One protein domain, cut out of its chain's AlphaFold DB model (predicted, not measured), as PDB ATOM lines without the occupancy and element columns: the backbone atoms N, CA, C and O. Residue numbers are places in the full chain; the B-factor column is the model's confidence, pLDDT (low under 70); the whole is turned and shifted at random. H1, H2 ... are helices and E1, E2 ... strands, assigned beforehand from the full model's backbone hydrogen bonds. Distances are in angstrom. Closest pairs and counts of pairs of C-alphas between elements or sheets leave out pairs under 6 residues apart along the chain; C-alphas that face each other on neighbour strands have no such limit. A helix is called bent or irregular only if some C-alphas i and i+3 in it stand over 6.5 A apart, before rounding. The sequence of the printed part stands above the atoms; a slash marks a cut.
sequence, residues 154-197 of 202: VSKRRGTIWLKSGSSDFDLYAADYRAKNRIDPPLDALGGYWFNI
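Overview. This is residues 154 to 197 of the 202 residues of an uncharacterized protein of Rhodoplanes sp. Z2-YC6860 (UniProt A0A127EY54). A small ribbon of two antiparallel strands, E1 and E2, with one helix, H1, packed against it through residues 169 to 177. Residues 154 to 155, before E1, fold back beside residues 160 to 161 as a short antiparallel pairing, and residues 182 to 191 lead from the end of H1 back to E2. The printed part has 44 residues with one named helix and two named strands, in the order E1, H1, E2 along the chain; the sheet's order is E1 - E2, and the class is mixed, helices and strands. It is compact, with a radius of gyration of the C-alphas of 10.0 A, and rounded, with spans of 27 by 21 by 18 A.

Arrangement. The sheet is made of E1, residues 160 to 164, and E2, residues 192 to 196. These neighbour strands are antiparallel, with 152 degrees between their N-to-C directions. The C-alphas of Thr 160 and Asn 196 face each other at 4.3 A, as do those of Trp 162 and Trp 194 at 4.3 A. Across the pair, N 161 and O 195 are within hydrogen-bond range at 2.8 A, and so are N 193 and O 163 at 2.9 A. H1, residues 168 to 181, has its closest C-alphas to E1 at Phe 170 and Leu 163, 5.5 A apart. Its closest C-alphas to E2 are those of Tyr 173 and Phe 195, 7.0 A apart. From centre to centre, H1 is 9.7 A from E2 and 11.6 A from E1. In H1 every O i to N i+4 pair is within hydrogen-bond range, and the helix is not bent.

Along the chain. E1 runs from Thr 160, with its C-alpha at (28.357, -26.383, 24.123), to Lys 164, 13.3 A from first to last C-alpha. E2 runs from Gly 192 to Asn 196, 13.4 A, and its last C-alpha is at (29.672, -22.329, 24.762). H1 is the longest element at 20.0 A; it begins at Ser 168, with its C-alpha at (23.075, -20.643, 39.255), and ends at Asn 181.

Size, cuts and confidence. The two C-alphas farthest apart in the domain are those of Lys 156 and Arg 182, at 27.3 A. The first and last printed C-alphas, of Val 154 and Ile 197, are 8.4 A apart. The printed part has no cut. The link from E1 to H1, 3 residues, is tight, and the link from H1 to E2, 10 residues, is short. The mean pLDDT of the printed part of this predicted model is 84.9, and no printed residue is under 70.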
ATOM      1  N   VAL A 154      26.384 -31.921  27.914       86.88
ATOM      2  CA  VAL A 154      27.523 -31.413  27.134       86.88
ATOM      3  C   VAL A 154      27.538 -32.001  25.725       86.88
ATOM      4  O   VAL A 154      27.602 -33.216  25.523       86.88
ATOM      5  N   SER A 155      27.562 -31.133  24.718       83.50
ATOM      6  CA  SER A 155      27.743 -31.503  23.318       83.50
ATOM      7  C   SER A 155      29.220 -31.445  22.938       83.50
ATOM      8  O   SER A 155      29.726 -30.412  22.503       83.50
ATOM      9  N   LYS A 156      29.918 -32.588  23.011       80.56
ATOM     10  CA  LYS A 156      31.340 -32.697  22.609       80.56
ATOM     11  C   LYS A 156      31.607 -32.255  21.165       80.56
ATOM     12  O   LYS A 156      32.701 -31.809  20.857       80.56
ATOM     13  N   ARG A 157      30.615 -32.385  20.272       80.75
ATOM     14  CA  ARG A 157      30.743 -31.978  18.860       80.75
ATOM     15  C   ARG A 157      30.681 -30.469  18.656       80.75
ATOM     16  O   ARG A 157      31.293 -29.979  17.720       80.75
ATOM     17  N   ARG A 158      29.877 -29.765  19.458       79.00
ATOM     18  CA  ARG A 158      29.670 -28.314  19.324       79.00
ATOM     19  C   ARG A 158      30.433 -27.505  20.369       79.00
ATOM     20  O   ARG A 158      30.481 -26.294  20.243       79.00
ATOM     21  N   GLY A 159      31.016 -28.157  21.377       85.19
ATOM     22  CA  GLY A 159      31.671 -27.467  22.486       85.19
ATOM     23  C   GLY A 159      30.687 -26.651  23.326       85.19
ATOM     24  O   GLY A 159      31.067 -25.619  23.868       85.19
ATOM     25  N   THR A 160      29.427 -27.093  23.413       88.62
ATOM     26  CA  THR A 160      28.357 -26.383  24.123       88.62
ATOM     27  C   THR A 160      27.825 -27.180  25.311       88.62
ATOM     28  O   THR A 160      27.825 -28.413  25.288       88.62
ATOM     29  N   ILE A 161      27.340 -26.480  26.332       89.31
ATOM     30  CA  ILE A 161      26.658 -27.017  27.508       89.31
ATOM     31  C   ILE A 161      25.218 -26.505  27.551       89.31
ATOM     32  O   ILE A 161      24.962 -25.335  27.277       89.31
ATOM     33  N   TRP A 162      24.266 -27.385  27.846       90.38
ATOM     34  CA  TRP A 162      22.866 -27.017  28.014       90.38
ATOM     35  C   TRP A 162      22.576 -26.697  29.475       90.38
ATOM     36  O   TRP A 162      22.799 -27.531  30.355       90.38
ATOM     37  N   LEU A 163      22.042 -25.507  29.727       89.06
ATOM     38  CA  LEU A 163      21.680 -25.038  31.059       89.06
ATOM     39  C   LEU A 163      20.187 -24.717  31.103       89.06
ATOM     40  O   LEU A 163      19.604 -24.255  30.124       89.06
ATOM     41  N   LYS A 164      19.565 -24.966  32.257       89.31
ATOM     42  CA  LYS A 164      18.132 -24.754  32.482       89.31
ATOM     43  C   LYS A 164      17.958 -23.389  33.141       89.31
ATOM     44  O   LYS A 164      18.734 -23.072  34.044       89.31
ATOM     45  N   SER A 165      16.974 -22.606  32.715       83.31
ATOM     46  CA  SER A 165      16.699 -21.301  33.315       83.31
ATOM     47  C   SER A 165      16.397 -21.440  34.813       83.31
ATOM     48  O   SER A 165      15.764 -22.407  35.246       83.31
ATOM     49  N   GLY A 166      16.918 -20.506  35.614       82.75
ATOM     50  CA  GLY A 166      16.805 -20.522  37.078       82.75
ATOM     51  C   GLY A 166      17.836 -21.387  37.815       82.75
ATOM     52  O   GLY A 166      17.705 -21.586  39.019       82.75
ATOM     53  N   SER A 167      18.848 -21.920  37.122       84.50
ATOM     54  CA  SER A 167      20.038 -22.498  37.766       84.50
ATOM     55  C   SER A 167      21.123 -21.433  37.951       84.50
ATOM     56  O   SER A 167      21.252 -20.546  37.109       84.50
ATOM     57  N   SER A 168      21.940 -21.552  39.005       85.50
ATOM     58  CA  SER A 168      23.075 -20.643  39.255       85.50
ATOM     59  C   SER A 168      24.010 -20.545  38.052       85.50
ATOM     60  O   SER A 168      24.469 -19.466  37.690       85.50
ATOM     61  N   ASP A 169      24.241 -21.681  37.396       83.31
ATOM     62  CA  ASP A 169      25.107 -21.772  36.229       83.31
ATOM     63  C   ASP A 169      24.486 -21.039  35.036       83.31
ATOM     64  O   ASP A 169      25.188 -20.350  34.301       83.31
ATOM     65  N   PHE A 170      23.163 -21.123  34.854       87.25
ATOM     66  CA  PHE A 170      22.479 -20.377  33.800       87.25
ATOM     67  C   PHE A 170      22.624 -18.869  33.995       87.25
ATOM     68  O   PHE A 170      22.872 -18.173  33.019       87.25
ATOM     69  N   ASP A 171      22.512 -18.362  35.222       86.31
ATOM     70  CA  ASP A 171      22.598 -16.921  35.483       86.31
ATOM     71  C   ASP A 171      23.997 -16.361  35.203       86.31
ATOM     72  O   ASP A 171      24.122 -15.277  34.623       86.31
ATOM     73  N   LEU A 172      25.042 -17.126  35.537       85.25
ATOM     74  CA  LEU A 172      26.430 -16.785  35.216       85.25
ATOM     75  C   LEU A 172      26.646 -16.708  33.699       85.25
ATOM     76  O   LEU A 172      27.139 -15.705  33.189       85.25
ATOM     77  N   TYR A 173      26.211 -17.731  32.963       84.00
ATOM     78  CA  TYR A 173      26.354 -17.761  31.505       84.00
ATOM     79  C   TYR A 173      25.437 -16.756  30.788       84.00
ATOM     80  O   TYR A 173      25.808 -16.190  29.759       84.00
ATOM     81  N   ALA A 174      24.252 -16.481  31.335       85.75
ATOM     82  CA  ALA A 174      23.340 -15.471  30.815       85.75
ATOM     83  C   ALA A 174      23.900 -14.055  30.985       85.75
ATOM     84  O   ALA A 174      23.657 -13.208  30.127       85.75
ATOM     85  N   ALA A 175      24.660 -13.780  32.051       85.81
ATOM     86  CA  ALA A 175      25.335 -12.495  32.229       85.81
ATOM     87  C   ALA A 175      26.360 -12.229  31.111       85.81
ATOM     88  O   ALA A 175      26.334 -11.153  30.510       85.81
ATOM     89  N   ASP A 176      27.181 -13.226  30.770       84.62
ATOM     90  CA  ASP A 176      28.144 -13.130  29.665       84.62
ATOM     91  C   ASP A 176      27.439 -12.969  28.305       84.62
ATOM     92  O   ASP A 176      27.804 -12.106  27.502       84.62
ATOM     93  N   TYR A 177      26.360 -13.725  28.072       84.38
ATOM     94  CA  TYR A 177      25.548 -13.610  26.855       84.38
ATOM     95  C   TYR A 177      24.923 -12.217  26.697       84.38
ATOM     96  O   TYR A 177      24.948 -11.633  25.610       84.38
ATOM     97  N   ARG A 178      24.377 -11.650  27.783       87.06
ATOM     98  CA  ARG A 178      23.811 -10.291  27.798       87.06
ATOM     99  C   ARG A 178      24.876  -9.238  27.531       87.06
ATOM    100  O   ARG A 178      24.607  -8.297  26.789       87.06
ATOM    101  N   ALA A 179      26.070  -9.390  28.106       84.81
ATOM    102  CA  ALA A 179      27.171  -8.453  27.896       84.81
ATOM    103  C   ALA A 179      27.549  -8.353  26.410       84.81
ATOM    104  O   ALA A 179      27.794  -7.258  25.901       84.81
ATOM    105  N   LYS A 180      27.520  -9.485  25.701       83.19
ATOM    106  CA  LYS A 180      27.854  -9.569  24.280       83.19
ATOM    107  C   LYS A 180      26.713  -9.150  23.354       83.19
ATOM    108  O   LYS A 180      26.896  -8.312  22.476       83.19
ATOM    109  N   ASN A 181      25.537  -9.746  23.536       82.31
ATOM    110  CA  ASN A 181      24.434  -9.647  22.580       82.31
ATOM    111  C   ASN A 181      23.403  -8.572  22.960       82.31
ATOM    112  O   ASN A 181      22.513  -8.283  22.164       82.31
ATOM    113  N   ARG A 182      23.516  -7.975  24.159       83.25
ATOM    114  CA  ARG A 182      22.586  -6.978  24.737       83.25
ATOM    115  C   ARG A 182      21.126  -7.439  24.820       83.25
ATOM    116  O   ARG A 182      20.222  -6.617  24.927       83.25
ATOM    117  N   ILE A 183      20.902  -8.748  24.757       85.50
ATOM    118  CA  ILE A 183      19.593  -9.404  24.761       85.50
ATOM    119  C   ILE A 183      19.686 -10.603  25.713       85.50
ATOM    120  O   ILE A 183      20.760 -11.186  25.872       85.50
ATOM    121  N   ASP A 184      18.573 -10.964  26.350       83.81
ATOM    122  CA  ASP A 184      18.482 -12.193  27.136       83.81
ATOM    123  C   ASP A 184      18.673 -13.450  26.264       83.81
ATOM    124  O   ASP A 184      18.207 -13.483  25.119       83.81
ATOM    125  N   PRO A 185      19.323 -14.511  26.780       85.69
ATOM    126  CA  PRO A 185      19.444 -15.771  26.056       85.69
ATOM    127  C   PRO A 185      18.061 -16.318  25.666       85.69
ATOM    128  O   PRO A 185      17.190 -16.444  26.536       85.69
ATOM    129  N   PRO A 186      17.832 -16.667  24.388       85.88
ATOM    130  CA  PRO A 186      16.550 -17.206  23.960       85.88
ATOM    131  C   PRO A 186      16.351 -18.595  24.567       85.88
ATOM    132  O   PRO A 186      17.213 -19.462  24.459       85.88
ATOM    133  N   LEU A 187      15.211 -18.825  25.209       86.12
ATOM    134  CA  LEU A 187      14.911 -20.114  25.825       86.12
ATOM    135  C   LEU A 187      14.297 -21.076  24.799       86.12
ATOM    136  O   LEU A 187      13.367 -20.717  24.078       86.12
ATOM    137  N   ASP A 188      14.778 -22.320  24.776       83.06
ATOM    138  CA  ASP A 188      14.129 -23.414  24.050       83.06
ATOM    139  C   ASP A 188      12.781 -23.783  24.709       83.06
ATOM    140  O   ASP A 188      12.494 -23.406  25.845       83.06
ATOM    141  N   ALA A 189      11.978 -24.628  24.048       78.06
ATOM    142  CA  ALA A 189      10.687 -25.125  24.559       78.06
ATOM    143  C   ALA A 189      10.753 -25.844  25.932       78.06
ATOM    144  O   ALA A 189       9.721 -26.097  26.545       78.06
ATOM    145  N   LEU A 190      11.954 -26.178  26.414       78.62
ATOM    146  CA  LEU A 190      12.218 -26.782  27.727       78.62
ATOM    147  C   LEU A 190      12.651 -25.769  28.800       78.62
ATOM    148  O   LEU A 190      13.013 -26.172  29.907       78.62
ATOM    149  N   GLY A 191      12.674 -24.475  28.474       83.94
ATOM    150  CA  GLY A 191      13.140 -23.428  29.380       83.94
ATOM    151  C   GLY A 191      14.644 -23.497  29.639       83.94
ATOM    152  O   GLY A 191      15.079 -23.331  30.770       83.94
ATOM    153  N   GLY A 192      15.457 -23.791  28.625       88.06
ATOM    154  CA  GLY A 192      16.917 -23.810  28.750       88.06
ATOM    155  C   GLY A 192      17.609 -23.363  27.472       88.06
ATOM    156  O   GLY A 192      16.951 -23.178  26.450       88.06
ATOM    157  N   TYR A 193      18.926 -23.184  27.531       87.94
ATOM    158  CA  TYR A 193      19.730 -22.696  26.412       87.94
ATOM    159  C   TYR A 193      21.091 -23.394  26.342       87.94
ATOM    160  O   TYR A 193      21.633 -23.842  27.355       87.94
ATOM    161  N   TRP A 194      21.636 -23.502  25.129       88.44
ATOM    162  CA  TRP A 194      22.971 -24.043  24.871       88.44
ATOM    163  C   TRP A 194      24.014 -22.921  24.858       88.44
ATOM    164  O   TRP A 194      24.059 -22.148  23.908       88.44
ATOM    165  N   PHE A 195      24.900 -22.891  25.851       86.31
ATOM    166  CA  PHE A 195      26.027 -21.955  25.931       86.31
ATOM    167  C   PHE A 195      27.340 -22.608  25.488       86.31
ATOM    168  O   PHE A 195      27.480 -23.828  25.545       86.31
ATOM    169  N   ASN A 196      28.328 -21.820  25.065       86.62
ATOM    170  CA  ASN A 196      29.672 -22.329  24.762       86.62
ATOM    171  C   ASN A 196      30.442 -22.636  26.056       86.62
ATOM    172  O   ASN A 196      30.458 -21.816  26.962       86.62
ATOM    173  N   ILE A 197      31.125 -23.785  26.132       81.62
ATOM    174  CA  ILE A 197      31.838 -24.238  27.348       81.62
ATOM    175  C   ILE A 197      32.992 -23.295  27.730       81.62
ATOM    176  O   ILE A 197      33.334 -23.173  28.900       81.62
TER     177      ILE A 197